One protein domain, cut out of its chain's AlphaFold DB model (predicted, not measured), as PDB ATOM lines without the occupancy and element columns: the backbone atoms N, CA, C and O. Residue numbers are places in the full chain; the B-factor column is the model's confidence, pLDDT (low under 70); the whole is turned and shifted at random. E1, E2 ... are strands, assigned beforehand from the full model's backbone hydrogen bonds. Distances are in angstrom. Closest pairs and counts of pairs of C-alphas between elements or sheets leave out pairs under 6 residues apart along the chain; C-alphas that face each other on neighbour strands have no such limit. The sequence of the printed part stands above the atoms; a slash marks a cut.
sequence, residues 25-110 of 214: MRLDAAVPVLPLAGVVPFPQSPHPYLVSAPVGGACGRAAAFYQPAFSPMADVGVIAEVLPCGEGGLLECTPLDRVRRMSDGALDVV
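AT A GLANCE: This is residues 25 to 110 of the 214 residues of an uncharacterized protein of Emiliania huxleyi (UniProt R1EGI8). One strongly twisted sheet, rolled but not closed, has bent E5 as its spine, E4, E3 and E1 to one side, E2 and E6 on the other. Of 86 printed residues, under half lie in strands E1 to E6, in order; the class is all strand, the pairing mixed. It is compact, radius of gyration of the C-alphas 12.1 A, spanning 36 by 30 by 25 A.

IN THESE COORDINATES: Find E1, residues 33 to 36, from C-alpha 33 at (24.394, 2.563, 21.307). Next come E2, 49 to 52, E3, 60 to 66, E4, 76 to 84, E5, 90 to 101, 24.8 A long, and E6, 107 to 109, ending at (12.188, 6.896, 27.984).

HOW THE PARTS SIT: E3 to E6 form a meander, each antiparallel to the one before; see N 79 and O 97, 2.9 A. E2 to E5 form a Greek key, first antiparallel to fourth; see N 51 and O 91, 2.9 A. E1 is parallel to E3.

THE WHOLE: The printed part has no cut; link 37 to 48 is long; residues 53 to 59 have pLDDT under 70.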
ATOM      1  N   MET A  25       9.087   3.618  31.573       74.44
ATOM      2  CA  MET A  25       9.972   2.497  31.281       74.44
ATOM      3  C   MET A  25      11.441   2.928  31.310       74.44
ATOM      4  O   MET A  25      11.871   3.798  30.553       74.44
ATOM      5  N   ARG A  26      12.222   2.251  32.152       80.62
ATOM      6  CA  ARG A  26      13.684   2.232  32.086       80.62
ATOM      7  C   ARG A  26      14.109   1.031  31.252       80.62
ATOM      8  O   ARG A  26      13.614  -0.073  31.474       80.62
ATOM      9  N   LEU A  27      14.997   1.249  30.291       77.50
ATOM     10  CA  LEU A  27      15.566   0.190  29.464       77.50
ATOM     11  C   LEU A  27      16.924  -0.235  30.037       77.50
ATOM     12  O   LEU A  27      17.691   0.594  30.536       77.50
ATOM     13  N   ASP A  28      17.208  -1.536  29.960       68.69
ATOM     14  CA  ASP A  28      18.439  -2.129  30.484       68.69
ATOM     15  C   ASP A  28      19.700  -1.516  29.850       68.69
ATOM     16  O   ASP A  28      19.736  -1.205  28.659       68.69
ATOM     17  N   ALA A  29      20.788  -1.451  30.625       62.03
ATOM     18  CA  ALA A  29      22.100  -0.959  30.181       62.03
ATOM     19  C   ALA A  29      22.746  -1.793  29.048       62.03
ATOM     20  O   ALA A  29      23.808  -1.442  28.542       62.03
ATOM     21  N   ALA A  30      22.126  -2.910  28.649       73.62
ATOM     22  CA  ALA A  30      22.588  -3.781  27.571       73.62
ATOM     23  C   ALA A  30      22.132  -3.330  26.169       73.62
ATOM     24  O   ALA A  30      22.509  -3.966  25.183       73.62
ATOM     25  N   VAL A  31      21.320  -2.270  26.052       83.38
ATOM     26  CA  VAL A  31      20.909  -1.743  24.743       83.38
ATOM     27  C   VAL A  31      22.127  -1.134  24.028       83.38
ATOM     28  O   VAL A  31      22.729  -0.192  24.547       83.38
ATOM     29  N   PRO A  32      22.501  -1.632  22.835       86.69
ATOM     30  CA  PRO A  32      23.638  -1.107  22.094       86.69
ATOM     31  C   PRO A  32      23.385   0.338  21.660       86.69
ATOM     32  O   PRO A  32      22.279   0.701  21.260       86.69
ATOM     33  N   VAL A  33      24.431   1.157  21.719       88.38
ATOM     34  CA  VAL A  33      24.394   2.563  21.307       88.38
ATOM     35  C   VAL A  33      24.884   2.686  19.869       88.38
ATOM     36  O   VAL A  33      25.972   2.211  19.540       88.38
ATOM     37  N   LEU A  34      24.096   3.353  19.027       89.00
ATOM     38  CA  LEU A  34      24.405   3.636  17.630       89.00
ATOM     39  C   LEU A  34      24.642   5.147  17.439       89.00
ATOM     40  O   LEU A  34      23.683   5.921  17.444       89.00
ATOM     41  N   PRO A  35      25.895   5.596  17.267       89.81
ATOM     42  CA  PRO A  35      26.173   6.990  16.954       89.81
ATOM     43  C   PRO A  35      25.805   7.303  15.500       89.81
ATOM     44  O   PRO A  35      26.209   6.593  14.578       89.81
ATOM     45  N   LEU A  36      25.066   8.390  15.290       89.38
ATOM     46  CA  LEU A  36      24.617   8.848  13.979       89.38
ATOM     47  C   LEU A  36      25.299  10.162  13.604       89.38
ATOM     48  O   LEU A  36      25.136  11.186  14.270       89.38
ATOM     49  N   ALA A  37      26.046  10.139  12.501       87.38
ATOM     50  CA  ALA A  37      26.668  11.329  11.942       87.38
ATOM     51  C   ALA A  37      25.696  12.043  10.991       87.38
ATOM     52  O   ALA A  37      25.156  11.435  10.070       87.38
ATOM     53  N   GLY A  38      25.502  13.346  11.196       85.06
ATOM     54  CA  GLY A  38      24.778  14.212  10.256       85.06
ATOM     55  C   GLY A  38      23.255  14.053  10.215       85.06
ATOM     56  O   GLY A  38      22.622  14.714   9.398       85.06
ATOM     57  N   VAL A  39      22.658  13.231  11.084       89.56
ATOM     58  CA  VAL A  39      21.204  13.042  11.144       89.56
ATOM     59  C   VAL A  39      20.704  12.915  12.580       89.56
ATOM     60  O   VAL A  39      21.355  12.291  13.421       89.56
ATOM     61  N   VAL A  40      19.538  13.503  12.845       93.25
ATOM     62  CA  VAL A  40      18.804  13.380  14.108       93.25
ATOM     63  C   VAL A  40      17.557  12.535  13.844       93.25
ATOM     64  O   VAL A  40      16.690  12.969  13.086       93.25
ATOM     65  N   PRO A  41      17.447  11.326  14.418       91.81
ATOM     66  CA  PRO A  41      16.282  10.483  14.205       91.81
ATOM     67  C   PRO A  41      15.115  10.946  15.088       91.81
ATOM     68  O   PRO A  41      15.286  11.198  16.280       91.81
ATOM     69  N   PHE A  42      13.913  11.014  14.520       93.38
ATOM     70  CA  PHE A  42      12.694  11.348  15.263       93.38
ATOM     71  C   PHE A  42      11.747  10.159  15.351       93.38
ATOM     72  O   PHE A  42      11.492   9.537  14.319       93.38
ATOM     73  N   PRO A  43      11.157   9.876  16.525       91.25
ATOM     74  CA  PRO A  43      10.089   8.893  16.644       91.25
ATOM     75  C   PRO A  43       8.949   9.159  15.668       91.25
ATOM     76  O   PRO A  43       8.629  10.316  15.391       91.25
ATOM     77  N   GLN A  44       8.296   8.087  15.214       83.19
ATOM     78  CA  GLN A  44       7.127   8.179  14.329       83.19
ATOM     79  C   GLN A  44       7.426   8.873  12.990       83.19
ATOM     80  O   GLN A  44       6.511   9.338  12.309       83.19
ATOM     81  N   SER A  45       8.704   8.952  12.601       84.94
ATOM     82  CA  SER A  45       9.070   9.399  11.265       84.94
ATOM     83  C   SER A  45       8.387   8.497  10.226       84.94
ATOM     84  O   SER A  45       8.386   7.274  10.390       84.94
ATOM     85  N   PRO A  46       7.792   9.068   9.164       75.81
ATOM     86  CA  PRO A  46       7.058   8.301   8.154       75.81
ATOM     87  C   PRO A  46       7.957   7.369   7.332       75.81
ATOM     88  O   PRO A  46       7.455   6.495   6.625       75.81
ATOM     89  N   HIS A  47       9.276   7.565   7.403       80.56
ATOM     90  CA  HIS A  47      10.268   6.780   6.687       80.56
ATOM     91  C   HIS A  47      11.381   6.342   7.640       80.56
ATOM     92  O   HIS A  47      11.775   7.114   8.520       80.56
ATOM     93  N   PRO A  48      11.916   5.125   7.467       83.94
ATOM     94  CA  PRO A  48      13.080   4.704   8.219       83.94
ATOM     95  C   PRO A  48      14.335   5.452   7.751       83.94
ATOM     96  O   PRO A  48      14.436   5.911   6.611       83.94
ATOM     97  N   TYR A  49      15.321   5.539   8.638       87.31
ATOM     98  CA  TYR A  49      16.611   6.158   8.360       87.31
ATOM     99  C   TYR A  49      17.577   5.096   7.846       87.31
ATOM    100  O   TYR A  49      17.813   4.093   8.519       87.31
ATOM    101  N   LEU A  50      18.175   5.328   6.679       87.81
ATOM    102  CA  LEU A  50      19.270   4.497   6.187       87.81
ATOM    103  C   LEU A  50      20.581   4.995   6.788       87.81
ATOM    104  O   LEU A  50      21.004   6.124   6.538       87.81
ATOM    105  N   VAL A  51      21.218   4.149   7.591       84.69
ATOM    106  CA  VAL A  51      22.432   4.493   8.334       84.69
ATOM    107  C   VAL A  51      23.514   3.455   8.072       84.69
ATOM    108  O   VAL A  51      23.245   2.269   7.894       84.69
ATOM    109  N   SER A  52      24.765   3.904   8.021       78.75
ATOM    110  CA  SER A  52      25.919   3.008   7.938       78.75
ATOM    111  C   SER A  52      26.438   2.743   9.343       78.75
ATOM    112  O   SER A  52      26.774   3.689  10.054       78.75
ATOM    113  N   ALA A  53      26.530   1.476   9.739       65.25
ATOM    114  CA  ALA A  53      27.196   1.092  10.978       65.25
ATOM    115  C   ALA A  53      28.537   0.411  10.668       65.25
ATOM    116  O   ALA A  53      28.642  -0.311   9.672       65.25
ATOM    117  N   PRO A  54      29.572   0.601  11.506       58.00
ATOM    118  CA  PRO A  54      30.777  -0.206  11.406       58.00
ATOM    119  C   PRO A  54      30.413  -1.695  11.529       58.00
ATOM    120  O   PRO A  54      29.615  -2.097  12.376       58.00
ATOM    121  N   VAL A  55      30.975  -2.488  10.615       44.06
ATOM    122  CA  VAL A  55      30.654  -3.898  10.350       44.06
ATOM    123  C   VAL A  55      30.568  -4.716  11.647       44.06
ATOM    124  O   VAL A  55      31.574  -4.892  12.331       44.06
ATOM    125  N   GLY A  56      29.374  -5.243  11.961       53.38
ATOM    126  CA  GLY A  56      29.159  -6.222  13.040       53.38
ATOM    127  C   GLY A  56      28.294  -5.807  14.244       53.38
ATOM    128  O   GLY A  56      28.361  -6.488  15.263       53.38
ATOM    129  N   GLY A  57      27.485  -4.740  14.178       51.19
ATOM    130  CA  GLY A  57      26.734  -4.235  15.342       51.19
ATOM    131  C   GLY A  57      25.210  -4.172  15.186       51.19
ATOM    132  O   GLY A  57      24.708  -3.295  14.499       51.19
ATOM    133  N   ALA A  58      24.520  -5.065  15.908       56.34
ATOM    134  CA  ALA A  58      23.113  -5.046  16.345       56.34
ATOM    135  C   ALA A  58      21.996  -4.963  15.280       56.34
ATOM    136  O   ALA A  58      21.448  -3.902  15.002       56.34
ATOM    137  N   CYS A  59      21.544  -6.129  14.802       63.47
ATOM    138  CA  CYS A  59      20.144  -6.286  14.389       63.47
ATOM    139  C   CYS A  59      19.277  -6.420  15.649       63.47
ATOM    140  O   CYS A  59      19.649  -7.151  16.569       63.47
ATOM    141  N   GLY A  60      18.134  -5.740  15.701       83.38
ATOM    142  CA  GLY A  60      17.253  -5.729  16.872       83.38
ATOM    143  C   GLY A  60      16.993  -4.314  17.373       83.38
ATOM    144  O   GLY A  60      16.591  -3.461  16.594       83.38
ATOM    145  N   ARG A  61      17.180  -4.056  18.671       87.88
ATOM    146  CA  ARG A  61      16.979  -2.723  19.263       87.88
ATOM    147  C   ARG A  61      18.307  -2.038  19.539       87.88
ATOM    148  O   ARG A  61      19.185  -2.650  20.142       87.88
ATOM    149  N   ALA A  62      18.416  -0.767  19.166       90.00
ATOM    150  CA  ALA A  62      19.566   0.075  19.480       90.00
ATOM    151  C   ALA A  62      19.122   1.486  19.864       90.00
ATOM    152  O   ALA A  62      18.099   1.984  19.393       90.00
ATOM    153  N   ALA A  63      19.905   2.136  20.717       91.69
ATOM    154  CA  ALA A  63      19.710   3.527  21.074       91.69
ATOM    155  C   ALA A  63      20.534   4.405  20.132       91.69
ATOM    156  O   ALA A  63      21.764   4.419  20.196       91.69
ATOM    157  N   ALA A  64      19.852   5.090  19.224       92.88
ATOM    158  CA  ALA A  64      20.452   5.909  18.191       92.88
ATOM    159  C   ALA A  64      20.543   7.371  18.641       92.88
ATOM    160  O   ALA A  64      19.534   7.987  18.992       92.88
ATOM    161  N   PHE A  65      21.751   7.932  18.617       93.88
ATOM    162  CA  PHE A  65      22.017   9.296  19.076       93.88
ATOM    163  C   PHE A  65      22.773  10.085  18.022       93.88
ATOM    164  O   PHE A  65      23.724   9.585  17.421       93.88
ATOM    165  N   TYR A  66      22.399  11.348  17.852       93.81
ATOM    166  CA  TYR A  66      23.161  12.266  17.020       93.81
ATOM    167  C   TYR A  66      24.541  12.541  17.635       93.81
ATOM    168  O   TYR A  66      24.665  12.867  18.820       93.81
ATOM    169  N   GLN A  67      25.585  12.424  16.816       91.69
ATOM    170  CA  GLN A  67      26.958  12.754  17.177       91.69
ATOM    171  C   GLN A  67      27.551  13.719  16.134       91.69
ATOM    172  O   GLN A  67      27.926  13.292  15.036       91.69
ATOM    173  N   PRO A  68      27.661  15.023  16.452       87.50
ATOM    174  CA  PRO A  68      28.363  15.969  15.595       87.50
ATOM    175  C   PRO A  68      29.857  15.636  15.504       87.50
ATOM    176  O   PRO A  68      30.460  15.113  16.445       87.50
ATOM    177  N   ALA A  69      30.484  16.003  14.385       85.19
ATOM    178  CA  ALA A  69      31.929  15.879  14.236       85.19
ATOM    179  C   ALA A  69      32.647  16.684  15.334       85.19
ATOM    180  O   ALA A  69      32.354  17.860  15.532       85.19
ATOM    181  N   PHE A  70      33.595  16.044  16.026       84.19
ATOM    182  CA  PHE A  70      34.411  16.645  17.094       84.19
ATOM    183  C   PHE A  70      33.652  17.102  18.356       84.19
ATOM    184  O   PHE A  70      34.241  17.776  19.199       84.19
ATOM    185  N   SER A  71      32.392  16.697  18.525       87.69
ATOM    186  CA  SER A  71      31.582  16.991  19.713       87.69
ATOM    187  C   SER A  71      31.161  15.708  20.433       87.69
ATOM    188  O   SER A  71      31.122  14.636  19.817       87.69
ATOM    189  N   PRO A  72      30.835  15.785  21.738       89.56
ATOM    190  CA  PRO A  72      30.204  14.668  22.420       89.56
ATOM    191  C   PRO A  72      28.865  14.320  21.759       89.56
ATOM    192  O   PRO A  72      28.183  15.171  21.188       89.56
ATOM    193  N   MET A  73      28.515  13.041  21.842       91.12
ATOM    194  CA  MET A  73      27.202  12.530  21.458       91.12
ATOM    195  C   MET A  73      26.109  13.191  22.306       91.12
ATOM    196  O   MET A  73      26.334  13.443  23.491       91.12
ATOM    197  N   ALA A  74      24.951  13.451  21.703       93.75
ATOM    198  CA  ALA A  74      23.828  14.073  22.390       93.75
ATOM    199  C   ALA A  74      23.300  13.219  23.557       93.75
ATOM    200  O   ALA A  74      23.383  11.987  23.534       93.75
ATOM    201  N   ASP A  75      22.723  13.878  24.565       92.19
ATOM    202  CA  ASP A  75      22.178  13.212  25.757       92.19
ATOM    203  C   ASP A  75      20.796  12.591  25.511       92.19
ATOM    204  O   ASP A  75      20.411  11.631  26.188       92.19
ATOM    205  N   VAL A  76      20.050  13.132  24.542       96.00
ATOM    206  CA  VAL A  76      18.749  12.623  24.096       96.00
ATOM    207  C   VAL A  76      18.876  12.075  22.681       96.00
ATOM    208  O   VAL A  76      19.394  12.734  21.780       96.00
ATOM    209  N   GLY A  77      18.372  10.861  22.502       95.56
ATOM    210  CA  GLY A  77      18.285  10.162  21.230       95.56
ATOM    211  C   GLY A  77      16.972   9.401  21.146       95.56
ATOM    212  O   GLY A  77      15.974   9.777  21.770       95.56
ATOM    213  N   VAL A  78      16.973   8.303  20.401       94.81
ATOM    214  CA  VAL A  78      15.799   7.443  20.241       94.81
ATOM    215  C   VAL A  78      16.160   5.982  20.436       94.81
ATOM    216  O   VAL A  78      17.231   5.538  20.028       94.81
ATOM    217  N   ILE A  79      15.250   5.215  21.023       93.06
ATOM    218  CA  ILE A  79      15.276   3.766  20.854       93.06
ATOM    219  C   ILE A  79      14.700   3.456  19.473       93.06
ATOM    220  O   ILE A  79      13.653   3.986  19.098       93.06
ATOM    221  N   ALA A  80      15.397   2.630  18.706       92.25
ATOM    222  CA  ALA A  80      15.017   2.281  17.348       92.25
ATOM    223  C   ALA A  80      15.083   0.773  17.124       92.25
ATOM    224  O   ALA A  80      15.893   0.069  17.737       92.25
ATOM    225  N   GLU A  81      14.236   0.293  16.218       91.31
ATOM    226  CA  GLU A  81      14.420  -1.011  15.591       91.31
ATOM    227  C   GLU A  81      15.412  -0.872  14.446       91.31
ATOM    228  O   GLU A  81      15.338   0.061  13.650       91.31
ATOM    229  N   VAL A  82      16.364  -1.792  14.396       89.06
ATOM    230  CA  VAL A  82      17.474  -1.778  13.457       89.06
ATOM    231  C   VAL A  82      17.487  -3.098  12.710       89.06
ATOM    232  O   VAL A  82      17.653  -4.170  13.305       89.06
ATOM    233  N   LEU A  83      17.300  -3.011  11.399       88.25
ATOM    234  CA  LEU A  83      17.257  -4.149  10.491       88.25
ATOM    235  C   LEU A  83      18.353  -4.007   9.429       88.25
ATOM    236  O   LEU A  83      18.679  -2.892   9.027       88.25
ATOM    237  N   PRO A  84      18.945  -5.109   8.954       86.25
ATOM    238  CA  PRO A  84      19.891  -5.048   7.852       86.25
ATOM    239  C   PRO A  84      19.159  -4.669   6.560       86.25
ATOM    240  O   PRO A  84      18.117  -5.242   6.239       86.25
ATOM    241  N   CYS A  85      19.717  -3.720   5.809       84.00
ATOM    242  CA  CYS A  85      19.160  -3.253   4.544       84.00
ATOM    243  C   CYS A  85      20.083  -3.656   3.384       84.00
ATOM    244  O   CYS A  85      21.097  -3.009   3.123       84.00
ATOM    245  N   GLY A  86      19.732  -4.740   2.690       76.00
ATOM    246  CA  GLY A  86      20.470  -5.224   1.518       76.00
ATOM    247  C   GLY A  86      21.892  -5.722   1.813       76.00
ATOM    248  O   GLY A  86      22.223  -6.127   2.928       76.00
ATOM    249  N   GLU A  87      22.734  -5.723   0.779       67.00
ATOM    250  CA  GLU A  87      24.153  -6.083   0.859       67.00
ATOM    251  C   GLU A  87      25.002  -4.809   1.014       67.00
ATOM    252  O   GLU A  87      24.777  -3.827   0.310       67.00
ATOM    253  N   GLY A  88      25.988  -4.804   1.923       70.50
ATOM    254  CA  GLY A  88      26.927  -3.675   2.075       70.50
ATOM    255  C   GLY A  88      26.984  -3.004   3.452       70.50
ATOM    256  O   GLY A  88      27.636  -1.974   3.587       70.50
ATOM    257  N   GLY A  89      26.348  -3.572   4.483       76.69
ATOM    258  CA  GLY A  89      26.453  -3.056   5.859       76.69
ATOM    259  C   GLY A  89      25.592  -1.821   6.150       76.69
ATOM    260  O   GLY A  89      25.805  -1.151   7.159       76.69
ATOM    261  N   LEU A  90      24.620  -1.527   5.282       84.50
ATOM    262  CA  LEU A  90      23.574  -0.547   5.551       84.50
ATOM    263  C   LEU A  90      22.542  -1.131   6.514       84.50
ATOM    264  O   LEU A  90      22.173  -2.305   6.428       84.50
ATOM    265  N   LEU A  91      22.063  -0.284   7.417       86.75
ATOM    266  CA  LEU A  91      21.011  -0.604   8.363       86.75
ATOM    267  C   LEU A  91      19.824   0.329   8.132       86.75
ATOM    268  O   LEU A  91      19.986   1.532   7.922       86.75
ATOM    269  N   GLU A  92      18.634  -0.245   8.195       89.69
ATOM    270  CA  GLU A  92      17.375   0.469   8.280       89.69
ATOM    271  C   GLU A  92      17.051   0.698   9.758       89.69
ATOM    272  O   GLU A  92      16.981  -0.252  10.539       89.69
ATOM    273  N   CYS A  93      16.908   1.961  10.149       90.25
ATOM    274  CA  CYS A  93      16.672   2.387  11.521       90.25
ATOM    275  C   CYS A  93      15.282   3.021  11.636       90.25
ATOM    276  O   CYS A  93      15.038   4.107  11.102       90.25
ATOM    277  N   THR A  94      14.379   2.349  12.350       92.06
ATOM    278  CA  THR A  94      13.003   2.788  12.602       92.06
ATOM    279  C   THR A  94      12.895   3.321  14.032       92.06
ATOM    280  O   THR A  94      12.842   2.535  14.983       92.06
ATOM    281  N   PRO A  95      12.879   4.648  14.226       92.75
ATOM    282  CA  PRO A  95      12.830   5.260  15.550       92.75
ATOM    283  C   PRO A  95      11.454   5.098  16.208       92.75
ATOM    284  O   PRO A  95      10.421   5.443  15.630       92.75
ATOM    285  N   LEU A  96      11.449   4.606  17.447       90.69
ATOM    286  CA  LEU A  96      10.232   4.256  18.181       90.69
ATOM    287  C   LEU A  96       9.838   5.307  19.220       90.69
ATOM    288  O   LEU A  96       8.737   5.847  19.146       90.69
ATOM    289  N   ASP A  97      10.734   5.596  20.168       92.38
ATOM    290  CA  ASP A  97      10.500   6.501  21.299       92.38
ATOM    291  C   ASP A  97      11.782   7.277  21.637       92.38
ATOM    292  O   ASP A  97      12.895   6.811  21.380       92.38
ATOM    293  N   ARG A  98      11.643   8.464  22.236       95.38
ATOM    294  CA  ARG A  98      12.796   9.232  22.732       95.38
ATOM    295  C   ARG A  98      13.372   8.586  23.980       95.38
ATOM    296  O   ARG A  98      12.622   8.174  24.863       95.38
ATOM    297  N   VAL A  99      14.693   8.590  24.092       95.25
ATOM    298  CA  VAL A  99      15.407   8.110  25.279       95.25
ATOM    299  C   VAL A  99      16.488   9.092  25.700       95.25
ATOM    300  O   VAL A  99      17.089   9.770  24.866       95.25
ATOM    301  N   ARG A 100      16.752   9.151  27.003       94.81
ATOM    302  CA  ARG A 100      17.860   9.896  27.595       94.81
ATOM    303  C   ARG A 100      18.884   8.929  28.162       94.81
ATOM    304  O   ARG A 100      18.520   7.980  28.856       94.81
ATOM    305  N   ARG A 101      20.163   9.199  27.903       90.81
ATOM    306  CA  ARG A 101      21.263   8.445  28.505       90.81
ATOM    307  C   ARG A 101      21.517   8.912  29.935       90.81
ATOM    308  O   ARG A 101      21.713  10.100  30.181       90.81
ATOM    309  N   MET A 102      21.558   7.963  30.859       88.88
ATOM    310  CA  MET A 102      21.849   8.201  32.270       88.88
ATOM    311  C   MET A 102      23.340   7.990  32.564       88.88
ATOM    312  O   MET A 102      24.067   7.365  31.789       88.88
ATOM    313  N   SER A 103      23.822   8.524  33.688       86.38
ATOM    314  CA  SER A 103      25.241   8.449  34.075       86.38
ATOM    315  C   SER A 103      25.733   7.027  34.364       86.38
ATOM    316  O   SER A 103      26.928   6.768  34.262       86.38
ATOM    317  N   ASP A 104      24.825   6.108  34.694       83.69
ATOM    318  CA  ASP A 104      25.092   4.683  34.916       83.69
ATOM    319  C   ASP A 104      25.031   3.842  33.626       83.69
ATOM    320  O   ASP A 104      25.185   2.624  33.678       83.69
ATOM    321  N   GLY A 105      24.813   4.479  32.470       82.06
ATOM    322  CA  GLY A 105      24.709   3.821  31.168       82.06
ATOM    323  C   GLY A 105      23.318   3.270  30.839       82.06
ATOM    324  O   GLY A 105      23.125   2.772  29.732       82.06
ATOM    325  N   ALA A 106      22.346   3.378  31.748       88.25
ATOM    326  CA  ALA A 106      20.958   3.033  31.454       88.25
ATOM    327  C   ALA A 106      20.284   4.086  30.558       88.25
ATOM    328  O   ALA A 106      20.781   5.206  30.380       88.25
ATOM    329  N   LEU A 107      19.117   3.726  30.022       91.00
ATOM    330  CA  LEU A 107      18.308   4.599  29.179       91.00
ATOM    331  C   LEU A 107      16.919   4.778  29.789       91.00
ATOM    332  O   LEU A 107      16.230   3.795  30.057       91.00
ATOM    333  N   ASP A 108      16.492   6.027  29.942       92.56
ATOM    334  CA  ASP A 108      15.134   6.362  30.380       92.56
ATOM    335  C   ASP A 108      14.323   6.877  29.190       92.56
ATOM    336  O   ASP A 108      14.793   7.740  28.441       92.56
ATOM    337  N   VAL A 109      13.104   6.365  29.002       91.62
ATOM    338  CA  VAL A 109      12.188   6.896  27.984       91.62
ATOM    339  C   VAL A 109      11.770   8.316  28.375       91.62
ATOM    340  O   VAL A 109      11.388   8.585  29.511       91.62
ATOM    341  N   VAL A 110      11.849   9.252  27.431       92.50
ATOM    342  CA  VAL A 110      11.572  10.670  27.695       92.50
ATOM    343  C   VAL A 110      10.076  10.952  27.560       92.50
ATOM    344  O   VAL A 110       9.522  10.886  26.461       92.50
TER     345      VAL A 110